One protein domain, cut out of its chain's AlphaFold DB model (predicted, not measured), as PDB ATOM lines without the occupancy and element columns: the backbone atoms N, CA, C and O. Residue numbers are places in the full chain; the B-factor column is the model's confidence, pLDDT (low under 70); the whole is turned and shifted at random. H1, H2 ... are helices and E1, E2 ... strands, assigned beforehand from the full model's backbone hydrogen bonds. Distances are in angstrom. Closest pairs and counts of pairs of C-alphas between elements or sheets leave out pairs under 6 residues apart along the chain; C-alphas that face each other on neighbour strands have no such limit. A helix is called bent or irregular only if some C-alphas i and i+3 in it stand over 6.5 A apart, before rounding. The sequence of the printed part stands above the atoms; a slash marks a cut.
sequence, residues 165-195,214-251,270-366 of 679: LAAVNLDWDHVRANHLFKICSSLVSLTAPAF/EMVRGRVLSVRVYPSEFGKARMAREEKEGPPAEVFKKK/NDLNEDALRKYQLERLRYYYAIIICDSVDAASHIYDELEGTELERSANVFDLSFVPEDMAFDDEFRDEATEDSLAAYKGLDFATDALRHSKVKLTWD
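AT A GLANCE: This is residues 165 to 195, 214 to 251 and 270 to 366 of the 679 residues of the protein "NUC153 domain-containing protein" of Armillaria ostoyae (UniProt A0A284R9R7). A strongly twisted slab of five antiparallel strands, in the order E4 E1 E3 E2 E5, has H1 and H4 packed on one face, making two layers, while H2, H3 and H6 form an extension beyond one end of it. The small helix H5 follows edge strand E5, beside H1. The printed part has 166 residues with six named helices and five named strands, in the order E1 H1 E2 H2 H3 E3 H4 E4 E5 H5 H6; the class is mixed. The whole is compact, with a radius of gyration of the C-alphas of 17.6 A, but its outline is elongated, 64 by 33 by 27 A.

HOW THE PARTS SIT: The edge strand E4, residues 320 to 324, pairs with E1, residues 165 to 168, by N 166 and O 322 at 2.8 A. E1 pairs with E3, residues 288 to 294, by N 167 and O 290 at 2.8 A. E3 pairs with E2, residues 220 to 227, by N 291 and O 224 at 2.8 A. E2 pairs with the other edge strand E5, residues 336 to 339, by N 225 and O 336 at 2.9 A. H1, residues 177 to 187, is on the sheet at a height of 8.6 A, over E2 and only just over E3, with 3 of its C-alphas falling there; its closest C-alphas to E2 are Ala 177 and Val 223, 5.6 A. On the same face, H4, residues 297 to 307, has a height of 8.5 A and runs along the strands, at 4 degrees to E1 on the local plane. E3, H4 and E4 form a split strand-helix-strand unit, two strands running the same way with E1 between them, and its crossover is right-handed. H5, residues 340 to 345, is only just irregular, with C-alphas 342 and 345 6.7 A apart; it only just touches H1, with 3 pairs of C-alphas within 8 A, the closest Asn 178 and Ser 342 at 6.6 A. H2, residues 229 to 241, only grazes the sheet with residues 229 to 235. H3, residues 274 to 284, is close to H2 but not clearly touching, the closest C-alphas being Gly 231 and Arg 284 at 7.4 A. H6, residues 354 to 357, only just touches H3, with 3 such pairs, the closest Arg 278 and Ala 355 at 5.5 A. Every O i to N i+4 pair is within hydrogen-bond range in H3 and H4, against 6 of 7 in H1, 8 of 9 in H2 and 0 of 2 in H5, where 1 of 3 O i to N i+3 pairs is; H6 is too short for an i+4 pair.

IN THESE COORDINATES: E1 begins at C-alpha 165, (171.660, 143.202, 97.535), and H6 ends at C-alpha 357, (152.613, 149.125, 115.260). From first to last C-alpha, E2 measures 21.1 A, E3 19.7 A, H2 18.3 A and H1 16.0 A.

THE WHOLE: The C-alphas of Pro 193 and Lys 251 are the two farthest apart, 64.1 A. Residues 196 to 213 and 252 to 269 are not printed; the C-alpha gaps are 9.3 A and 11.5 A. The links H4 to E4 and E4 to E5 are long. The mean pLDDT of the printed part is 84.5, and 15 residues are under 70, among them 341 to 345.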
ATOM      1  N   LEU A 165     173.027 143.201  97.027       92.75
ATOM      2  CA  LEU A 165     171.660 143.202  97.535       92.75
ATOM      3  C   LEU A 165     171.206 144.645  97.733       92.75
ATOM      4  O   LEU A 165     171.975 145.461  98.239       92.75
ATOM      5  N   ALA A 166     169.977 144.961  97.349       93.19
ATOM      6  CA  ALA A 166     169.302 146.191  97.724       93.19
ATOM      7  C   ALA A 166     168.374 145.913  98.906       93.19
ATOM      8  O   ALA A 166     167.612 144.959  98.838       93.19
ATOM      9  N   ALA A 167     168.424 146.740  99.948       92.94
ATOM     10  CA  ALA A 167     167.450 146.751 101.036       92.94
ATOM     11  C   ALA A 167     166.533 147.968 100.888       92.94
ATOM     12  O   ALA A 167     167.017 149.102 100.766       92.94
ATOM     13  N   VAL A 168     165.224 147.731 100.890       91.56
ATOM     14  CA  VAL A 168     164.177 148.735 100.654       91.56
ATOM     15  C   VAL A 168     163.190 148.727 101.830       91.56
ATOM     16  O   VAL A 168     163.212 147.823 102.659       91.56
ATOM     17  N   ASN A 169     162.351 149.762 101.937       91.00
ATOM     18  CA  ASN A 169     161.237 149.840 102.894       91.00
ATOM     19  C   ASN A 169     161.647 149.791 104.382       91.00
ATOM     20  O   ASN A 169     160.903 149.303 105.229       91.00
ATOM     21  N   LEU A 170     162.816 150.347 104.713       90.00
ATOM     22  CA  LEU A 170     163.292 150.490 106.090       90.00
ATOM     23  C   LEU A 170     163.085 151.915 106.614       90.00
ATOM     24  O   LEU A 170     162.964 152.869 105.850       90.00
ATOM     25  N   ASP A 171     163.070 152.068 107.938       90.31
ATOM     26  CA  ASP A 171     163.010 153.387 108.570       90.31
ATOM     27  C   ASP A 171     164.390 154.049 108.603       90.31
ATOM     28  O   ASP A 171     165.192 153.821 109.508       90.31
ATOM     29  N   TRP A 172     164.669 154.862 107.589       89.38
ATOM     30  CA  TRP A 172     165.961 155.517 107.378       89.38
ATOM     31  C   TRP A 172     166.263 156.673 108.342       89.38
ATOM     32  O   TRP A 172     167.394 157.165 108.346       89.38
ATOM     33  N   ASP A 173     165.301 157.094 109.170       87.25
ATOM     34  CA  ASP A 173     165.556 158.068 110.241       87.25
ATOM     35  C   ASP A 173     166.359 157.412 111.381       87.25
ATOM     36  O   ASP A 173     167.258 158.017 111.973       87.25
ATOM     37  N   HIS A 174     166.073 156.133 111.646       85.88
ATOM     38  CA  HIS A 174     166.720 155.334 112.686       85.88
ATOM     39  C   HIS A 174     167.779 154.366 112.130       85.88
ATOM     40  O   HIS A 174     168.765 154.074 112.807       85.88
ATOM     41  N   VAL A 175     167.608 153.863 110.903       88.69
ATOM     42  CA  VAL A 175     168.503 152.889 110.264       88.69
ATOM     43  C   VAL A 175     169.579 153.593 109.441       88.69
ATOM     44  O   VAL A 175     169.314 154.243 108.435       88.69
ATOM     45  N   ARG A 176     170.834 153.386 109.841       88.81
ATOM     46  CA  ARG A 176     172.051 153.822 109.132       88.81
ATOM     47  C   ARG A 176     172.769 152.641 108.479       88.81
ATOM     48  O   ARG A 176     172.613 151.492 108.904       88.81
ATOM     49  N   ALA A 177     173.660 152.935 107.530       91.25
ATOM     50  CA  ALA A 177     174.505 151.932 106.868       91.25
ATOM     51  C   ALA A 177     175.287 151.043 107.861       91.25
ATOM     52  O   ALA A 177     175.443 149.843 107.629       91.25
ATOM     53  N   ASN A 178     175.722 151.606 108.998       89.69
ATOM     54  CA  ASN A 178     176.457 150.884 110.043       89.69
ATOM     55  C   ASN A 178     175.659 149.716 110.636       89.69
ATOM     56  O   ASN A 178     176.239 148.678 110.963       89.69
ATOM     57  N   HIS A 179     174.338 149.869 110.765       89.19
ATOM     58  CA  HIS A 179     173.490 148.833 111.345       89.19
ATOM     59  C   HIS A 179     173.269 147.679 110.383       89.19
ATOM     60  O   HIS A 179     173.494 146.528 110.753       89.19
ATOM     61  N   LEU A 180     172.953 147.991 109.127       89.88
ATOM     62  CA  LEU A 180     172.836 146.993 108.069       89.88
ATOM     63  C   LEU A 180     174.140 146.217 107.888       89.88
ATOM     64  O   LEU A 180     174.134 144.988 107.870       89.88
ATOM     65  N   PHE A 181     175.276 146.921 107.854       90.81
ATOM     66  CA  PHE A 181     176.577 146.272 107.764       90.81
ATOM     67  C   PHE A 181     176.800 145.326 108.950       90.81
ATOM     68  O   PHE A 181     177.233 144.192 108.748       90.81
ATOM     69  N   LYS A 182     176.480 145.740 110.185       89.25
ATOM     70  CA  LYS A 182     176.686 144.893 111.364       89.25
ATOM     71  C   LYS A 182     175.823 143.633 111.328       89.25
ATOM     72  O   LYS A 182     176.356 142.557 111.602       89.25
ATOM     73  N   ILE A 183     174.550 143.762 110.967       89.31
ATOM     74  CA  ILE A 183     173.601 142.645 110.876       89.31
ATOM     75  C   ILE A 183     174.074 141.652 109.813       89.31
ATOM     76  O   ILE A 183     174.322 140.492 110.135       89.31
ATOM     77  N   CYS A 184     174.338 142.117 108.590       89.25
ATOM     78  CA  CYS A 184     174.819 141.256 107.510       89.25
ATOM     79  C   CYS A 184     176.193 140.640 107.827       89.25
ATOM     80  O   CYS A 184     176.432 139.469 107.540       89.25
ATOM     81  N   SER A 185     177.095 141.383 108.482       88.12
ATOM     82  CA  SER A 185     178.399 140.857 108.920       88.12
ATOM     83  C   SER A 185     178.295 139.815 110.037       88.12
ATOM     84  O   SER A 185     179.235 139.057 110.246       88.12
ATOM     85  N   SER A 186     177.185 139.773 110.780       87.94
ATOM     86  CA  SER A 186     176.977 138.770 111.828       87.94
ATOM     87  C   SER A 186     176.609 137.402 111.257       87.94
ATOM     88  O   SER A 186     176.835 136.397 111.927       87.94
ATOM     89  N   LEU A 187     176.042 137.366 110.050       85.69
ATOM     90  CA  LEU A 187     175.602 136.144 109.371       85.69
ATOM     91  C   LEU A 187     176.704 135.509 108.519       85.69
ATOM     92  O   LEU A 187     176.613 134.347 108.123       85.69
ATOM     93  N   VAL A 188     177.774 136.261 108.246       86.38
ATOM     94  CA  VAL A 188     178.856 135.833 107.362       86.38
ATOM     95  C   VAL A 188     180.190 135.919 108.093       86.38
ATOM     96  O   VAL A 188     180.532 136.936 108.692       86.38
ATOM     97  N   SER A 189     180.988 134.851 108.036       81.25
ATOM     98  CA  SER A 189     182.305 134.810 108.678       81.25
ATOM     99  C   SER A 189     183.395 134.386 107.707       81.25
ATOM    100  O   SER A 189     183.265 133.406 106.980       81.25
ATOM    101  N   LEU A 190     184.549 135.048 107.778       71.94
ATOM    102  CA  LEU A 190     185.740 134.678 107.006       71.94
ATOM    103  C   LEU A 190     186.274 133.278 107.351       71.94
ATOM    104  O   LEU A 190     186.889 132.620 106.509       71.94
ATOM    105  N   THR A 191     186.065 132.834 108.594       67.06
ATOM    106  CA  THR A 191     186.597 131.573 109.135       67.06
ATOM    107  C   THR A 191     185.609 130.412 109.077       67.06
ATOM    108  O   THR A 191     185.951 129.302 109.487       67.06
ATOM    109  N   ALA A 192     184.391 130.654 108.591       70.25
ATOM    110  CA  ALA A 192     183.401 129.607 108.405       70.25
ATOM    111  C   ALA A 192     183.835 128.604 107.316       70.25
ATOM    112  O   ALA A 192     184.541 128.975 106.367       70.25
ATOM    113  N   PRO A 193     183.445 127.319 107.432       65.06
ATOM    114  CA  PRO A 193     183.702 126.344 106.382       65.06
ATOM    115  C   PRO A 193     182.997 126.776 105.088       65.06
ATOM    116  O   PRO A 193     181.838 127.174 105.105       65.06
ATOM    117  N   ALA A 194     183.701 126.700 103.955       52.72
ATOM    118  CA  ALA A 194     183.082 126.943 102.655       52.72
ATOM    119  C   ALA A 194     181.986 125.895 102.413       52.72
ATOM    120  O   ALA A 194     182.263 124.693 102.498       52.72
ATOM    121  N   PHE A 195     180.767 126.339 102.108       53.44
ATOM    122  CA  PHE A 195     179.696 125.438 101.716       53.44
ATOM    123  C   PHE A 195     180.081 124.797 100.378       53.44
ATOM    124  O   PHE A 195     180.294 125.467  99.368       53.44
ATOM    125  N   GLU A 214     174.459 127.857 110.761       63.78
ATOM    126  CA  GLU A 214     175.137 127.622 109.473       63.78
ATOM    127  C   GLU A 214     175.746 128.941 108.979       63.78
ATOM    128  O   GLU A 214     175.296 129.549 108.032       63.78
ATOM    129  N   MET A 215     176.790 129.427 109.649       66.75
ATOM    130  CA  MET A 215     177.478 130.636 109.195       66.75
ATOM    131  C   MET A 215     178.227 130.329 107.887       66.75
ATOM    132  O   MET A 215     179.049 129.410 107.863       66.75
ATOM    133  N   VAL A 216     177.950 131.072 106.810       79.06
ATOM    134  CA  VAL A 216     178.574 130.882 105.487       79.06
ATOM    135  C   VAL A 216     179.886 131.660 105.377       79.06
ATOM    136  O   VAL A 216     180.106 132.685 106.033       79.06
ATOM    137  N   ARG A 217     180.805 131.141 104.554       81.38
ATOM    138  CA  ARG A 217     182.096 131.774 104.285       81.38
ATOM    139  C   ARG A 217     181.936 132.982 103.361       81.38
ATOM    140  O   ARG A 217     181.588 132.820 102.196       81.38
ATOM    141  N   GLY A 218     182.317 134.158 103.845       83.94
ATOM    142  CA  GLY A 218     182.373 135.382 103.043       83.94
ATOM    143  C   GLY A 218     182.655 136.627 103.880       83.94
ATOM    144  O   GLY A 218     182.957 136.535 105.074       83.94
ATOM    145  N   ARG A 219     182.542 137.797 103.254       88.75
ATOM    146  CA  ARG A 219     182.557 139.106 103.913       88.75
ATOM    147  C   ARG A 219     181.658 140.097 103.183       88.75
ATOM    148  O   ARG A 219     181.588 140.115 101.954       88.75
ATOM    149  N   VAL A 220     181.048 140.985 103.954       90.56
ATOM    150  CA  VAL A 220     180.421 142.196 103.422       90.56
ATOM    151  C   VAL A 220     181.529 143.227 103.195       90.56
ATOM    152  O   VAL A 220     182.337 143.467 104.089       90.56
ATOM    153  N   LEU A 221     181.617 143.788 101.988       90.19
ATOM    154  CA  LEU A 221     182.635 144.774 101.613       90.19
ATOM    155  C   LEU A 221     182.233 146.177 102.073       90.19
ATOM    156  O   LEU A 221     182.996 146.850 102.761       90.19
ATOM    157  N   SER A 222     181.029 146.604 101.704       91.56
ATOM    158  CA  SER A 222     180.505 147.927 102.043       91.56
ATOM    159  C   SER A 222     178.986 147.953 101.937       91.56
ATOM    160  O   SER A 222     178.417 147.299 101.060       91.56
ATOM    161  N   VAL A 223     178.351 148.768 102.774       93.50
ATOM    162  CA  VAL A 223     176.934 149.128 102.648       93.50
ATOM    163  C   VAL A 223     176.838 150.625 102.393       93.50
ATOM    164  O   VAL A 223     177.446 151.411 103.119       93.50
ATOM    165  N   ARG A 224     176.094 151.023 101.360       93.44
ATOM    166  CA  ARG A 224     175.879 152.430 100.993       93.44
ATOM    167  C   ARG A 224     174.394 152.732 100.902       93.44
ATOM    168  O   ARG A 224     173.666 151.949 100.304       93.44
ATOM    169  N   VAL A 225     173.956 153.846 101.479       93.88
ATOM    170  CA  VAL A 225     172.553 154.289 101.443       93.88
ATOM    171  C   VAL A 225     172.405 155.407 100.421       93.88
ATOM    172  O   VAL A 225     173.066 156.441 100.535       93.88
ATOM    173  N   TYR A 226     171.521 155.204  99.450       93.44
ATOM    174  CA  TYR A 226     171.229 156.154  98.382       93.44
ATOM    175  C   TYR A 226     169.788 156.660  98.482       93.44
ATOM    176  O   TYR A 226     168.888 155.907  98.867       93.44
ATOM    177  N   PRO A 227     169.534 157.931  98.134       92.56
ATOM    178  CA  PRO A 227     168.179 158.439  97.997       92.56
ATOM    179  C   PRO A 227     167.515 157.845  96.748       92.56
ATOM    180  O   PRO A 227     168.034 157.945  95.637       92.56
ATOM    181  N   SER A 228     166.337 157.255  96.933       92.00
ATOM    182  CA  SER A 228     165.473 156.762  95.858       92.00
ATOM    183  C   SER A 228     165.018 157.913  94.959       92.00
ATOM    184  O   SER A 228     164.822 159.032  95.434       92.00
ATOM    185  N   GLU A 229     164.770 157.655  93.672       90.31
ATOM    186  CA  GLU A 229     164.179 158.644  92.754       90.31
ATOM    187  C   GLU A 229     162.855 159.205  93.299       90.31
ATOM    188  O   GLU A 229     162.590 160.407  93.214       90.31
ATOM    189  N   PHE A 230     162.056 158.342  93.938       88.56
ATOM    190  CA  PHE A 230     160.824 158.734  94.619       88.56
ATOM    191  C   PHE A 230     161.103 159.666  95.806       88.56
ATOM    192  O   PHE A 230     160.437 160.692  95.956       88.56
ATOM    193  N   GLY A 231     162.122 159.344  96.608       87.44
ATOM    194  CA  GLY A 231     162.569 160.167  97.732       87.44
ATOM    195  C   GLY A 231     163.078 161.533  97.288       87.44
ATOM    196  O   GLY A 231     162.642 162.544  97.824       87.44
ATOM    197  N   LYS A 232     163.922 161.597  96.252       89.75
ATOM    198  CA  LYS A 232     164.416 162.862  95.678       89.75
ATOM    199  C   LYS A 232     163.265 163.760  95.216       89.75
ATOM    200  O   LYS A 232     163.252 164.950  95.523       89.75
ATOM    201  N   ALA A 233     162.282 163.196  94.510       90.31
ATOM    202  CA  ALA A 233     161.121 163.944  94.033       90.31
ATOM    203  C   ALA A 233     160.221 164.440  95.180       90.31
ATOM    204  O   ALA A 233     159.706 165.557  95.112       90.31
ATOM    205  N   ARG A 234     160.031 163.626  96.228       89.00
ATOM    206  CA  ARG A 234     159.263 163.997  97.425       89.00
ATOM    207  C   ARG A 234     159.987 165.045  98.267       89.00
ATOM    208  O   ARG A 234     159.381 166.075  98.529       89.00
ATOM    209  N   MET A 235     161.269 164.861  98.579       86.19
ATOM    210  CA  MET A 235     162.078 165.835  99.325       86.19
ATOM    211  C   MET A 235     162.113 167.202  98.625       86.19
ATOM    212  O   MET A 235     161.921 168.222  99.271       86.19
ATOM    213  N   ALA A 236     162.243 167.240  97.294       89.94
ATOM    214  CA  ALA A 236     162.201 168.495  96.533       89.94
ATOM    215  C   ALA A 236     160.819 169.180  96.528       89.94
ATOM    216  O   ALA A 236     160.723 170.382  96.264       89.94
ATOM    217  N   ARG A 237     159.734 168.425  96.758       86.94
ATOM    218  CA  ARG A 237     158.385 168.975  96.949       86.94
ATOM    219  C   ARG A 237     158.206 169.469  98.380       86.94
ATOM    220  O   ARG A 237     157.710 170.571  98.559       86.94
ATOM    221  N   GLU A 238     158.653 168.706  99.369       87.06
ATOM    222  CA  GLU A 238     158.593 169.087 100.784       87.06
ATOM    223  C   GLU A 238     159.447 170.316 101.098       87.06
ATOM    224  O   GLU A 238     159.027 171.166 101.870       87.06
ATOM    225  N   GLU A 239     160.595 170.483 100.440       85.75
ATOM    226  CA  GLU A 239     161.406 171.700 100.562       85.75
ATOM    227  C   GLU A 239     160.650 172.953 100.075       85.75
ATOM    228  O   GLU A 239     160.915 174.062 100.533       85.75
ATOM    229  N   LYS A 240     159.681 172.791  99.161       85.06
ATOM    230  CA  LYS A 240     158.863 173.891  98.626       85.06
ATOM    231  C   LYS A 240     157.540 174.084  99.360       85.06
ATOM    232  O   LYS A 240     157.101 175.218  99.511       85.06
ATOM    233  N   GLU A 241     156.879 172.991  99.730       80.88
ATOM    234  CA  GLU A 241     155.487 172.972 100.200       80.88
ATOM    235  C   GLU A 241     155.352 172.549 101.674       80.88
ATOM    236  O   GLU A 241     154.287 172.734 102.256       80.88
ATOM    237  N   GLY A 242     156.413 172.024 102.298       82.62
ATOM    238  CA  GLY A 242     156.369 171.426 103.634       82.62
ATOM    239  C   GLY A 242     155.733 170.025 103.646       82.62
ATOM    240  O   GLY A 242     155.696 169.355 102.605       82.62
ATOM    241  N   PRO A 243     155.227 169.551 104.806       79.12
ATOM    242  CA  PRO A 243     154.492 168.292 104.891       79.12
ATOM    243  C   PRO A 243     153.318 168.274 103.900       79.12
ATOM    244  O   PRO A 243     152.665 169.306 103.712       79.12
ATOM    245  N   PRO A 244     152.979 167.121 103.292       77.50
ATOM    246  CA  PRO A 244     151.899 167.067 102.316       77.50
ATOM    247  C   PRO A 244     150.582 167.586 102.901       77.50
ATOM    248  O   PRO A 244     150.119 167.102 103.933       77.50
ATOM    249  N   ALA A 245     149.928 168.509 102.193       73.38
ATOM    250  CA  ALA A 245     148.666 169.118 102.626       73.38
ATOM    251  C   ALA A 245     147.528 168.103 102.873       73.38
ATOM    252  O   ALA A 245     146.544 168.427 103.523       73.38
ATOM    253  N   GLU A 246     147.648 166.877 102.354       76.19
ATOM    254  CA  GLU A 246     146.691 165.782 102.561       76.19
ATOM    255  C   GLU A 246     146.760 165.168 103.968       76.19
ATOM    256  O   GLU A 246     145.775 164.588 104.434       76.19
ATOM    257  N   VAL A 247     147.903 165.313 104.648       77.38
ATOM    258  CA  VAL A 247     148.077 164.905 106.050       77.38
ATOM    259  C   VAL A 247     147.185 165.752 106.954       77.38
ATOM    260  O   VAL A 247     146.628 165.244 107.924       77.38
ATOM    261  N   PHE A 248     146.976 167.017 106.594       79.81
ATOM    262  CA  PHE A 248     146.036 167.891 107.275       79.81
ATOM    263  C   PHE A 248     144.620 167.653 106.738       79.81
ATOM    264  O   PHE A 248     144.376 167.595 105.527       79.81
ATOM    265  N   LYS A 249     143.645 167.518 107.638       73.00
ATOM    266  CA  LYS A 249     142.228 167.574 107.281       73.00
ATOM    267  C   LYS A 249     142.005 168.894 106.567       73.00
ATOM    268  O   LYS A 249     142.250 169.959 107.127       73.00
ATOM    269  N   LYS A 250     141.533 168.832 105.317       66.38
ATOM    270  CA  LYS A 250     141.056 170.022 104.612       66.38
ATOM    271  C   LYS A 250     139.900 170.583 105.434       66.38
ATOM    272  O   LYS A 250     138.784 170.070 105.330       66.38
ATOM    273  N   LYS A 251     140.165 171.593 106.271       56.94
ATOM    274  CA  LYS A 251     139.105 172.380 106.905       56.94
ATOM    275  C   LYS A 251     138.220 172.859 105.756       56.94
ATOM    276  O   LYS A 251     138.717 173.427 104.783       56.94
ATOM    277  N   ASN A 270     143.729 166.148 116.453       57.78
ATOM    278  CA  ASN A 270     142.467 165.840 115.789       57.78
ATOM    279  C   ASN A 270     142.330 166.397 114.360       57.78
ATOM    280  O   ASN A 270     141.461 165.919 113.630       57.78
ATOM    281  N   ASP A 271     143.148 167.362 113.933       64.06
ATOM    282  CA  ASP A 271     143.137 167.941 112.580       64.06
ATOM    283  C   ASP A 271     143.973 167.121 111.580       64.06
ATOM    284  O   ASP A 271     143.977 167.410 110.384       64.06
ATOM    285  N   LEU A 272     144.642 166.055 112.026       73.81
ATOM    286  CA  LEU A 272     145.413 165.169 111.157       73.81
ATOM    287  C   LEU A 272     144.534 164.034 110.615       73.81
ATOM    288  O   LEU A 272     143.765 163.390 111.331       73.81
ATOM    289  N   ASN A 273     144.640 163.775 109.315       82.25
ATOM    290  CA  ASN A 273     144.089 162.580 108.692       82.25
ATOM    291  C   ASN A 273     144.997 161.392 109.026       82.25
ATOM    292  O   ASN A 273     146.017 161.205 108.366       82.25
ATOM    293  N   GLU A 274     144.620 160.572 110.008       81.88
ATOM    294  CA  GLU A 274     145.418 159.415 110.455       81.88
ATOM    295  C   GLU A 274     145.806 158.474 109.297       81.88
ATOM    296  O   GLU A 274     146.951 158.039 109.205       81.88
ATOM    297  N   ASP A 275     144.894 158.214 108.355       85.62
ATOM    298  CA  ASP A 275     145.174 157.344 107.206       85.62
ATOM    299  C   ASP A 275     146.136 157.972 106.191       85.62
ATOM    300  O   ASP A 275     146.975 157.275 105.618       85.62
ATOM    301  N   ALA A 276     146.035 159.284 105.959       88.19
ATOM    302  CA  ALA A 276     146.957 159.996 105.076       88.19
ATOM    303  C   ALA A 276     148.338 160.136 105.729       88.19
ATOM    304  O   ALA A 276     149.351 159.996 105.050       88.19
ATOM    305  N   LEU A 277     148.381 160.328 107.048       86.50
ATOM    306  CA  LEU A 277     149.608 160.342 107.833       86.50
ATOM    307  C   LEU A 277     150.301 158.976 107.819       86.50
ATOM    308  O   LEU A 277     151.506 158.899 107.590       86.50
ATOM    309  N   ARG A 278     149.540 157.887 107.977       87.00
ATOM    310  CA  ARG A 278     150.072 156.524 107.864       87.00
ATOM    311  C   ARG A 278     150.644 156.271 106.471       87.00
ATOM    312  O   ARG A 278     151.762 155.785 106.356       87.00
ATOM    313  N   LYS A 279     149.922 156.654 105.410       89.19
ATOM    314  CA  LYS A 279     150.423 156.564 104.026       89.19
ATOM    315  C   LYS A 279     151.686 157.388 103.826       89.19
ATOM    316  O   LYS A 279     152.631 156.898 103.223       89.19
ATOM    317  N   TYR A 280     151.719 158.603 104.360       88.56
ATOM    318  CA  TYR A 280     152.881 159.472 104.280       88.56
ATOM    319  C   TYR A 280     154.116 158.836 104.926       88.56
ATOM    320  O   TYR A 280     155.181 158.803 104.316       88.56
ATOM    321  N   GLN A 281     153.968 158.261 106.120       87.31
ATOM    322  CA  GLN A 281     155.069 157.567 106.782       87.31
ATOM    323  C   GLN A 281     155.503 156.299 106.053       87.31
ATOM    324  O   GLN A 281     156.700 156.076 105.911       87.31
ATOM    325  N   LEU A 282     154.565 155.508 105.527       88.06
ATOM    326  CA  LEU A 282     154.894 154.351 104.688       88.06
ATOM    327  C   LEU A 282     155.645 154.774 103.417       88.06
ATOM    328  O   LEU A 282     156.623 154.143 103.028       88.06
ATOM    329  N   GLU A 283     155.235 155.876 102.788       90.00
ATOM    330  CA  GLU A 283     155.938 156.453 101.642       90.00
ATOM    331  C   GLU A 283     157.332 156.971 102.015       90.00
ATOM    332  O   GLU A 283     158.252 156.860 101.202       90.00
ATOM    333  N   ARG A 284     157.508 157.495 103.234       88.88
ATOM    334  CA  ARG A 284     158.797 157.962 103.764       88.88
ATOM    335  C   ARG A 284     159.817 156.826 103.906       88.88
ATOM    336  O   ARG A 284     160.989 157.038 103.605       88.88
ATOM    337  N   LEU A 285     159.387 155.599 104.223       89.44
ATOM    338  CA  LEU A 285     160.262 154.408 104.224       89.44
ATOM    339  C   LEU A 285     160.877 154.119 102.842       89.44
ATOM    340  O   LEU A 285     161.933 153.495 102.729       89.44
ATOM    341  N   ARG A 286     160.244 154.609 101.768       91.81
ATOM    342  CA  ARG A 286     160.705 154.447 100.383       91.81
ATOM    343  C   ARG A 286     161.627 155.576  99.906       91.81
ATOM    344  O   ARG A 286     161.979 155.622  98.727       91.81
ATOM    345  N   TYR A 287     162.007 156.513 100.781       91.44
ATOM    346  CA  TYR A 287     162.835 157.662 100.390       91.44
ATOM    347  C   TYR A 287     164.278 157.278 100.111       91.44
ATOM    348  O   TYR A 287     164.910 157.885  99.248       91.44
ATOM    349  N   TYR A 288     164.778 156.253 100.791       92.94
ATOM    350  CA  TYR A 288     166.119 155.739 100.588       92.94
ATOM    351  C   TYR A 288     166.076 154.239 100.312       92.94
ATOM    352  O   TYR A 288     165.072 153.559 100.528       92.94
ATOM    353  N   TYR A 289     167.184 153.739  99.793       93.62
ATOM    354  CA  TYR A 289     167.464 152.322  99.660       93.62
ATOM    355  C   TYR A 289     168.946 152.099  99.956       93.62
ATOM    356  O   TYR A 289     169.786 152.963  99.688       93.62
ATOM    357  N   ALA A 290     169.287 150.948 100.525       93.75
ATOM    358  CA  ALA A 290     170.676 150.589 100.781       93.75
ATOM    359  C   ALA A 290     171.153 149.561  99.771       93.75
ATOM    360  O   ALA A 290     170.417 148.647  99.429       93.75
ATOM    361  N   ILE A 291     172.406 149.669  99.342       93.44
ATOM    362  CA  ILE A 291     173.087 148.655  98.547       93.44
ATOM    363  C   ILE A 291     174.167 148.020  99.405       93.44
ATOM    364  O   ILE A 291     175.101 148.685  99.858       93.44
ATOM    365  N   ILE A 292     174.038 146.716  99.594       93.25
ATOM    366  CA  ILE A 292     174.959 145.855 100.315       93.25
ATOM    367  C   ILE A 292     175.805 145.130  99.272       93.25
ATOM    368  O   ILE A 292     175.288 144.401  98.427       93.25
ATOM    369  N   ILE A 293     177.118 145.341  99.318       93.00
ATOM    370  CA  ILE A 293     178.071 144.685  98.422       93.00
ATOM    371  C   ILE A 293     178.781 143.581  99.202       93.00
ATOM    372  O   ILE A 293     179.504 143.858 100.161       93.00
ATOM    373  N   CYS A 294     178.613 142.337  98.763       92.31
ATOM    374  CA  CYS A 294     179.283 141.163  99.318       92.31
ATOM    375  C   CYS A 294     180.471 140.731  98.444       92.31
ATOM    376  O   CYS A 294     180.575 141.083  97.268       92.31
ATOM    377  N   ASP A 295     181.388 139.952  99.013       91.94
ATOM    378  CA  ASP A 295     182.525 139.377  98.287       91.94
ATOM    379  C   ASP A 295     182.134 138.209  97.363       91.94
ATOM    380  O   ASP A 295     182.736 138.026  96.303       91.94
ATOM    381  N   SER A 296     181.129 137.428  97.761       91.06
ATOM    382  CA  SER A 296     180.683 136.199  97.106       91.06
ATOM    383  C   SER A 296     179.172 136.198  96.869       91.06
ATOM    384  O   SER A 296     178.404 136.733  97.667       91.06
ATOM    385  N   VAL A 297     178.748 135.536  95.787       91.38
ATOM    386  CA  VAL A 297     177.324 135.310  95.479       91.38
ATOM    387  C   VAL A 297     176.694 134.385  96.522       91.38
ATOM    388  O   VAL A 297     175.550 134.588  96.893       91.38
ATOM    389  N   ASP A 298     177.464 133.422  97.041       90.06
ATOM    390  CA  ASP A 298     177.010 132.466  98.065       90.06
ATOM    391  C   ASP A 298     176.714 133.165  99.405       90.06
ATOM    392  O   ASP A 298     175.717 132.891 100.067       90.06
ATOM    393  N   ALA A 299     177.552 134.146  99.764       89.81
ATOM    394  CA  ALA A 299     177.338 134.974 100.945       89.81
ATOM    395  C   ALA A 299     176.099 135.869 100.784       89.81
ATOM    396  O   ALA A 299     175.316 136.002 101.719       89.81
ATOM    397  N   ALA A 300     175.895 136.449  99.596       91.38
ATOM    398  CA  ALA A 300     174.708 137.246  99.299       91.38
ATOM    399  C   ALA A 300     173.423 136.402  99.303       91.38
ATOM    400  O   ALA A 300     172.430 136.827  99.881       91.38
ATOM    401  N   SER A 301     173.436 135.190  98.736       90.94
ATOM    402  CA  SER A 301     172.272 134.299  98.796       90.94
ATOM    403  C   SER A 301     171.945 133.858 100.214       90.94
ATOM    404  O   SER A 301     170.776 133.810 100.564       90.94
ATOM    405  N   HIS A 302     172.955 133.602 101.048       90.38
ATOM    406  CA  HIS A 302     172.721 133.248 102.444       90.38
ATOM    407  C   HIS A 302     172.101 134.401 103.237       90.38
ATOM    408  O   HIS A 302     171.140 134.202 103.967       90.38
ATOM    409  N   ILE A 303     172.625 135.619 103.052       90.75
ATOM    410  CA  ILE A 303     172.053 136.822 103.668       90.75
ATOM    411  C   ILE A 303     170.604 137.017 103.214       90.75
ATOM    412  O   ILE A 303     169.763 137.334 104.043       90.75
ATOM    413  N   TYR A 304     170.312 136.826 101.926       92.19
ATOM    414  CA  TYR A 304     168.953 136.921 101.397       92.19
ATOM    415  C   TYR A 304     168.027 135.879 102.037       92.19
ATOM    416  O   TYR A 304     167.011 136.247 102.608       92.19
ATOM    417  N   ASP A 305     168.405 134.600 102.026       91.44
ATOM    418  CA  ASP A 305     167.570 133.514 102.550       91.44
ATOM    419  C   ASP A 305     167.318 133.628 104.070       91.44
ATOM    420  O   ASP A 305     166.285 133.171 104.559       91.44
ATOM    421  N   GLU A 306     168.259 134.208 104.825       89.50
ATOM    422  CA  GLU A 306     168.134 134.385 106.276       89.50
ATOM    423  C   GLU A 306     167.471 135.696 106.698       89.50
ATOM    424  O   GLU A 306     166.790 135.701 107.721       89.50
ATOM    425  N   LEU A 307     167.715 136.806 105.990       89.12
ATOM    426  CA  LEU A 307     167.191 138.117 106.381       89.12
ATOM    427  C   LEU A 307     165.857 138.446 105.724       89.12
ATOM    428  O   LEU A 307     165.084 139.172 106.346       89.12
ATOM    429  N   GLU A 308     165.569 137.946 104.523       91.38
ATOM    430  CA  GLU A 308     164.319 138.257 103.828       91.38
ATOM    431  C   GLU A 308     163.110 137.861 104.681       91.38
ATOM    432  O   GLU A 308     162.991 136.724 105.145       91.38
ATOM    433  N   GLY A 309     162.217 138.817 104.934       85.81
ATOM    434  CA  GLY A 309     161.041 138.580 105.769       85.81
ATOM    435  C   GLY A 309     161.308 138.552 107.281       85.81
ATOM    436  O   GLY A 309     160.377 138.306 108.050       85.81
ATOM    437  N   THR A 310     162.533 138.819 107.744       88.31
ATOM    438  CA  THR A 310     162.827 138.943 109.183       88.31
ATOM    439  C   THR A 310     162.600 140.361 109.694       88.31
ATOM    440  O   THR A 310     162.799 141.338 108.973       88.31
ATOM    441  N   GLU A 311     162.180 140.490 110.953       88.44
ATOM    442  CA  GLU A 311     162.027 141.795 111.592       88.44
ATOM    443  C   GLU A 311     163.366 142.343 112.111       88.44
ATOM    444  O   GLU A 311     164.183 141.637 112.709       88.44
ATOM    445  N   LEU A 312     163.584 143.643 111.918       82.56
ATOM    446  CA  LEU A 312     164.734 144.359 112.445       82.56
ATOM    447  C   LEU A 312     164.564 144.567 113.958       82.56
ATOM    448  O   LEU A 312     163.916 145.516 114.411       82.56
ATOM    449  N   GLU A 313     165.185 143.682 114.735       80.31
ATOM    450  CA  GLU A 313     165.231 143.685 116.203       80.31
ATOM    451  C   GLU A 313     163.837 143.786 116.856       80.31
ATOM    452  O   GLU A 313     163.183 142.773 117.070       80.31
ATOM    453  N   ARG A 314     163.384 144.993 117.221       79.81
ATOM    454  CA  ARG A 314     162.057 145.258 117.816       79.81
ATOM    455  C   ARG A 314     161.304 146.376 117.105       79.81
ATOM    456  O   ARG A 314     160.353 146.927 117.656       79.81
ATOM    457  N   SER A 315     161.725 146.716 115.893       79.81
ATOM    458  CA  SER A 315     161.191 147.871 115.176       79.81
ATOM    459  C   SER A 315     159.908 147.581 114.401       79.81
ATOM    460  O   SER A 315     159.245 148.531 114.021       79.81
ATOM    461  N   ALA A 316     159.511 146.305 114.236       83.94
ATOM    462  CA  ALA A 316     158.462 145.844 113.302       83.94
ATOM    463  C   ALA A 316     158.728 146.163 111.819       83.94
ATOM    464  O   ALA A 316     157.880 145.887 110.975       83.94
ATOM    465  N   ASN A 317     159.910 146.685 111.483       86.88
ATOM    466  CA  ASN A 317     160.338 146.792 110.097       86.88
ATOM    467  C   ASN A 317     160.803 145.423 109.624       86.88
ATOM    468  O   ASN A 317     161.686 144.829 110.242       86.88
ATOM    469  N   VAL A 318     160.216 144.943 108.539       90.69
ATOM    470  CA  VAL A 318     160.606 143.691 107.897       90.69
ATOM    471  C   VAL A 318     161.649 144.001 106.827       90.69
ATOM    472  O   VAL A 318     161.510 144.981 106.096       90.69
ATOM    473  N   PHE A 319     162.707 143.197 106.752       90.69
ATOM    474  CA  PHE A 319     163.680 143.302 105.671       90.69
ATOM    475  C   PHE A 319     163.062 142.854 104.345       90.69
ATOM    476  O   PHE A 319     162.592 141.723 104.234       90.69
ATOM    477  N   ASP A 320     163.115 143.758 103.371       92.44
ATOM    478  CA  ASP A 320     162.780 143.541 101.963       92.44
ATOM    479  C   ASP A 320     164.067 143.740 101.149       92.44
ATOM    480  O   ASP A 320     164.570 144.862 100.977       92.44
ATOM    481  N   LEU A 321     164.672 142.620 100.768       91.81
ATOM    482  CA  LEU A 321     165.919 142.513 100.036       91.81
ATOM    483  C   LEU A 321     165.640 142.118  98.583       91.81
ATOM    484  O   LEU A 321     164.786 141.300  98.270       91.81
ATOM    485  N   SER A 322     166.425 142.653  97.653       91.00
ATOM    486  CA  SER A 322     166.367 142.268  96.238       91.00
ATOM    487  C   SER A 322     167.759 142.194  95.620       91.00
ATOM    488  O   SER A 322     168.670 142.931  95.999       91.00
ATOM    489  N   PHE A 323     167.961 141.285  94.662       92.88
ATOM    490  CA  PHE A 323     169.241 141.169  93.960       92.88
ATOM    491  C   PHE A 323     169.409 142.291  92.937       92.88
ATOM    492  O   PHE A 323     168.547 142.526  92.091       92.88
ATOM    493  N   VAL A 324     170.563 142.955  92.984       92.06
ATOM    494  CA  VAL A 324     170.920 144.041  92.067       92.06
ATOM    495  C   VAL A 324     171.952 143.542  91.055       92.06
ATOM    496  O   VAL A 324     173.004 143.040  91.467       92.06
ATOM    497  N   PRO A 325     171.724 143.702  89.740       90.25
ATOM    498  CA  PRO A 325     172.713 143.363  88.720       90.25
ATOM    499  C   PRO A 325     174.064 144.067  88.933       90.25
ATOM    500  O   PRO A 325     174.121 145.244  89.295       90.25
ATOM    501  N   GLU A 326     175.176 143.369  88.677       84.00
ATOM    502  CA  GLU A 326     176.525 143.932  88.885       84.00
ATOM    503  C   GLU A 326     176.852 145.088  87.921       84.00
ATOM    504  O   GLU A 326     177.645 145.968  88.268       84.00
ATOM    505  N   ASP A 327     176.203 145.116  86.755       82.62
ATOM    506  CA  ASP A 327     176.394 146.131  85.711       82.62
ATOM    507  C   ASP A 327     175.676 147.459  86.009       82.62
ATOM    508  O   ASP A 327     175.919 148.460  85.336       82.62
ATOM    509  N   MET A 328     174.800 147.499  87.022       84.94
ATOM    510  CA  MET A 328     174.116 148.726  87.423       84.94
ATOM    511  C   MET A 328     175.091 149.631  88.186       84.94
ATOM    512  O   MET A 328     175.594 149.264  89.254       84.94
ATOM    513  N   ALA A 329     175.394 150.798  87.615       81.94
ATOM    514  CA  ALA A 329     176.200 151.829  88.259       81.94
ATOM    515  C   ALA A 329     175.313 152.733  89.126       81.94
ATOM    516  O   ALA A 329     174.191 153.063  88.743       81.94
ATOM    517  N   PHE A 330     175.833 153.126  90.286       83.06
ATOM    518  CA  PHE A 330     175.179 154.043  91.216       83.06
ATOM    519  C   PHE A 330     176.077 155.266  91.369       83.06
ATOM    520  O   PHE A 330     177.030 155.239  92.146       83.06
ATOM    521  N   ASP A 331     175.790 156.299  90.577       80.00
ATOM    522  CA  ASP A 331     176.574 157.543  90.523       80.00
ATOM    523  C   ASP A 331     176.018 158.635  91.454       80.00
ATOM    524  O   ASP A 331     176.531 159.753  91.499       80.00
ATOM    525  N   ASP A 332     174.955 158.320  92.189       85.19
ATOM    526  CA  ASP A 332     174.311 159.246  93.107       85.19
ATOM    527  C   ASP A 332     175.135 159.485  94.376       85.19
ATOM    528  O   ASP A 332     175.870 158.615  94.850       85.19
ATOM    529  N   GLU A 333     174.966 160.666  94.971       86.25
ATOM    530  CA  GLU A 333     175.551 160.974  96.272       86.25
ATOM    531  C   GLU A 333     174.948 160.059  97.346       86.25
ATOM    532  O   GLU A 333     173.728 159.979  97.526       86.25
ATOM    533  N   PHE A 334     175.818 159.341  98.052       86.50
ATOM    534  CA  PHE A 334     175.419 158.494  99.166       86.50
ATOM    535  C   PHE A 334     175.239 159.343 100.428       86.50
ATOM    536  O   PHE A 334     176.053 160.213 100.732       86.50
ATOM    537  N   ARG A 335     174.179 159.061 101.190       83.69
ATOM    538  CA  ARG A 335     173.954 159.671 102.511       83.69
ATOM    539  C   ARG A 335     174.943 159.108 103.526       83.69
ATOM    540  O   ARG A 335     175.567 159.859 104.265       83.69
ATOM    541  N   ASP A 336     175.069 157.782 103.523       86.06
ATOM    542  CA  ASP A 336     175.888 157.019 104.457       86.06
ATOM    543  C   ASP A 336     176.679 155.934 103.737       86.06
ATOM    544  O   ASP A 336     176.145 155.214 102.889       86.06
ATOM    545  N   GLU A 337     177.931 155.765 104.149       90.00
ATOM    546  CA  GLU A 337     178.779 154.641 103.777       90.00
ATOM    547  C   GLU A 337     179.272 153.955 105.053       90.00
ATOM    548  O   GLU A 337     179.784 154.603 105.965       90.00
ATOM    549  N   ALA A 338     179.108 152.635 105.114       87.44
ATOM    550  CA  ALA A 338     179.669 151.797 106.159       87.44
ATOM    551  C   ALA A 338     180.646 150.795 105.546       87.44
ATOM    552  O   ALA A 338     180.300 150.018 104.649       87.44
ATOM    553  N   THR A 339     181.871 150.812 106.059       86.56
ATOM    554  CA  THR A 339     182.949 149.867 105.736       86.56
ATOM    555  C   THR A 339     183.384 149.144 107.014       86.56
ATOM    556  O   THR A 339     182.982 149.529 108.112       86.56
ATOM    557  N   GLU A 340     184.225 148.114 106.895       76.38
ATOM    558  CA  GLU A 340     184.751 147.313 108.015       76.38
ATOM    559  C   GLU A 340     185.296 148.162 109.187       76.38
ATOM    560  O   GLU A 340     185.078 147.817 110.346       76.38
ATOM    561  N   ASP A 341     185.897 149.324 108.915       68.19
ATOM    562  CA  ASP A 341     186.430 150.229 109.948       68.19
ATOM    563  C   ASP A 341     185.341 150.924 110.791       68.19
ATOM    564  O   ASP A 341     185.577 151.321 111.934       68.19
ATOM    565  N   SER A 342     184.119 151.035 110.265       66.75
ATOM    566  CA  SER A 342     182.982 151.675 110.948       66.75
ATOM    567  C   SER A 342     182.316 150.764 111.991       66.75
ATOM    568  O   SER A 342     181.440 151.204 112.736       66.75
ATOM    569  N   LEU A 343     182.758 149.504 112.115       63.19
ATOM    570  CA  LEU A 343     182.203 148.523 113.058       63.19
ATOM    571  C   LEU A 343     182.506 148.814 114.533       63.19
ATOM    572  O   LEU A 343     181.872 148.233 115.418       63.19
ATOM    573  N   ALA A 344     183.505 149.652 114.816       60.91
ATOM    574  CA  ALA A 344     184.045 149.823 116.163       60.91
ATOM    575  C   ALA A 344     183.093 150.556 117.130       60.91
ATOM    576  O   ALA A 344     183.210 150.385 118.341       60.91
ATOM    577  N   ALA A 345     182.142 151.342 116.615       66.44
ATOM    578  CA  ALA A 345     181.255 152.196 117.410       66.44
ATOM    579  C   ALA A 345     179.775 151.769 117.349       66.44
ATOM    580  O   ALA A 345     178.882 152.609 117.434       66.44
ATOM    581  N   TYR A 346     179.491 150.472 117.189       76.88
ATOM    582  CA  TYR A 346     178.111 149.998 117.070       76.88
ATOM    583  C   TYR A 346     177.323 150.134 118.382       76.88
ATOM    584  O   TYR A 346     177.696 149.566 119.413       76.88
ATOM    585  N   LYS A 347     176.179 150.822 118.315       79.31
ATOM    586  CA  LYS A 347     175.126 150.799 119.334       79.31
ATOM    587  C   LYS A 347     173.917 150.067 118.748       79.31
ATOM    588  O   LYS A 347     173.522 150.363 117.626       79.31
ATOM    589  N   GLY A 348     173.352 149.119 119.499       77.44
ATOM    590  CA  GLY A 348     172.117 148.434 119.100       77.44
ATOM    591  C   GLY A 348     170.968 149.418 118.885       77.44
ATOM    592  O   GLY A 348     170.947 150.488 119.510       77.44
ATOM    593  N   LEU A 349     170.047 149.059 117.993       79.25
ATOM    594  CA  LEU A 349     168.858 149.848 117.722       79.25
ATOM    595  C   LEU A 349     167.809 149.507 118.791       79.25
ATOM    596  O   LEU A 349     167.666 148.381 119.247       79.25
ATOM    597  N   ASP A 350     167.104 150.513 119.284       80.81
ATOM    598  CA  ASP A 350     165.963 150.290 120.174       80.81
ATOM    599  C   ASP A 350     164.947 151.364 119.831       80.81
ATOM    600  O   ASP A 350     164.922 152.447 120.418       80.81
ATOM    601  N   PHE A 351     164.216 151.111 118.749       85.31
ATOM    602  CA  PHE A 351     163.153 151.973 118.261       85.31
ATOM    603  C   PHE A 351     162.010 151.111 117.728       85.31
ATOM    604  O   PHE A 351     162.193 149.933 117.417       85.31
ATOM    605  N   ALA A 352     160.831 151.711 117.648       84.94
ATOM    606  CA  ALA A 352     159.606 151.105 117.157       84.94
ATOM    607  C   ALA A 352     159.003 152.048 116.117       84.94
ATOM    608  O   ALA A 352     158.854 153.236 116.407       84.94
ATOM    609  N   THR A 353     158.670 151.548 114.925       85.75
ATOM    610  CA  THR A 353     157.997 152.374 113.919       85.75
ATOM    611  C   THR A 353     156.521 152.508 114.255       85.75
ATOM    612  O   THR A 353     155.770 151.532 114.322       85.75
ATOM    613  N   ASP A 354     156.107 153.748 114.499       85.00
ATOM    614  CA  ASP A 354     154.755 154.063 114.959       85.00
ATOM    615  C   ASP A 354     153.708 153.690 113.895       85.00
ATOM    616  O   ASP A 354     152.732 153.005 114.197       85.00
ATOM    617  N   ALA A 355     153.983 154.006 112.620       85.50
ATOM    618  CA  ALA A 355     153.116 153.681 111.481       85.50
ATOM    619  C   ALA A 355     152.783 152.193 111.309       85.50
ATOM    620  O   ALA A 355     151.728 151.887 110.750       85.50
ATOM    621  N   LEU A 356     153.663 151.280 111.735       84.44
ATOM    622  CA  LEU A 356     153.466 149.838 111.553       84.44
ATOM    623  C   LEU A 356     152.863 149.166 112.793       84.44
ATOM    624  O   LEU A 356     152.233 148.118 112.667       84.44
ATOM    625  N   ARG A 357     153.046 149.739 113.990       83.31
ATOM    626  CA  ARG A 357     152.613 149.125 115.260       83.31
ATOM    627  C   ARG A 357     151.347 149.734 115.842       83.31
ATOM    628  O   ARG A 357     150.591 149.027 116.510       83.31
ATOM    629  N   HIS A 358     151.129 151.029 115.643       80.69
ATOM    630  CA  HIS A 358     150.082 151.774 116.324       80.69
ATOM    631  C   HIS A 358     149.009 152.260 115.347       80.69
ATOM    632  O   HIS A 358     149.262 152.577 114.186       80.69
ATOM    633  N   SER A 359     147.760 152.305 115.824       83.62
ATOM    634  CA  SER A 359     146.645 152.864 115.052       83.62
ATOM    635  C   SER A 359     146.753 154.384 114.938       83.62
ATOM    636  O   SER A 359     146.459 154.930 113.876       83.62
ATOM    637  N   LYS A 360     147.227 155.044 115.999       83.19
ATOM    638  CA  LYS A 360     147.523 156.476 116.029       83.19
ATOM    639  C   LYS A 360     148.988 156.697 115.708       83.19
ATOM    640  O   LYS A 360     149.842 156.207 116.435       83.19
ATOM    641  N   VAL A 361     149.236 157.430 114.633       86.25
ATOM    642  CA  VAL A 361     150.570 157.686 114.095       86.25
ATOM    643  C   VAL A 361     150.958 159.130 114.407       86.25
ATOM    644  O   VAL A 361     150.163 160.031 114.156       86.25
ATOM    645  N   LYS A 362     152.156 159.376 114.940       84.81
ATOM    646  CA  LYS A 362     152.679 160.733 115.204       84.81
ATOM    647  C   LYS A 362     153.382 161.317 113.988       84.81
ATOM    648  O   LYS A 362     154.179 160.626 113.378       84.81
ATOM    649  N   LEU A 363     153.157 162.585 113.645       83.88
ATOM    650  CA  LEU A 363     153.845 163.238 112.522       83.88
ATOM    651  C   LEU A 363     155.315 163.549 112.854       83.88
ATOM    652  O   LEU A 363     155.593 164.432 113.655       83.88
ATOM    653  N   THR A 364     156.242 162.875 112.170       82.19
ATOM    654  CA  THR A 364     157.693 162.966 112.412       82.19
ATOM    655  C   THR A 364     158.448 163.848 111.404       82.19
ATOM    656  O   THR A 364     159.666 163.745 111.280       82.19
ATOM    657  N   TRP A 365     157.760 164.675 110.603       81.81
ATOM    658  CA  TRP A 365     158.404 165.445 109.519       81.81
ATOM    659  C   TRP A 365     159.489 166.412 110.021       81.81
ATOM    660  O   TRP A 365     160.558 166.470 109.423       81.81
ATOM    661  N   ASP A 366     159.248 167.097 111.142       80.38
ATOM    662  CA  ASP A 366     160.197 168.047 111.751       80.38
ATOM    663  C   ASP A 366     160.932 167.448 112.966       80.38
ATOM    664  O   ASP A 366     161.482 168.158 113.810       80.38
TER     665      ASP A 366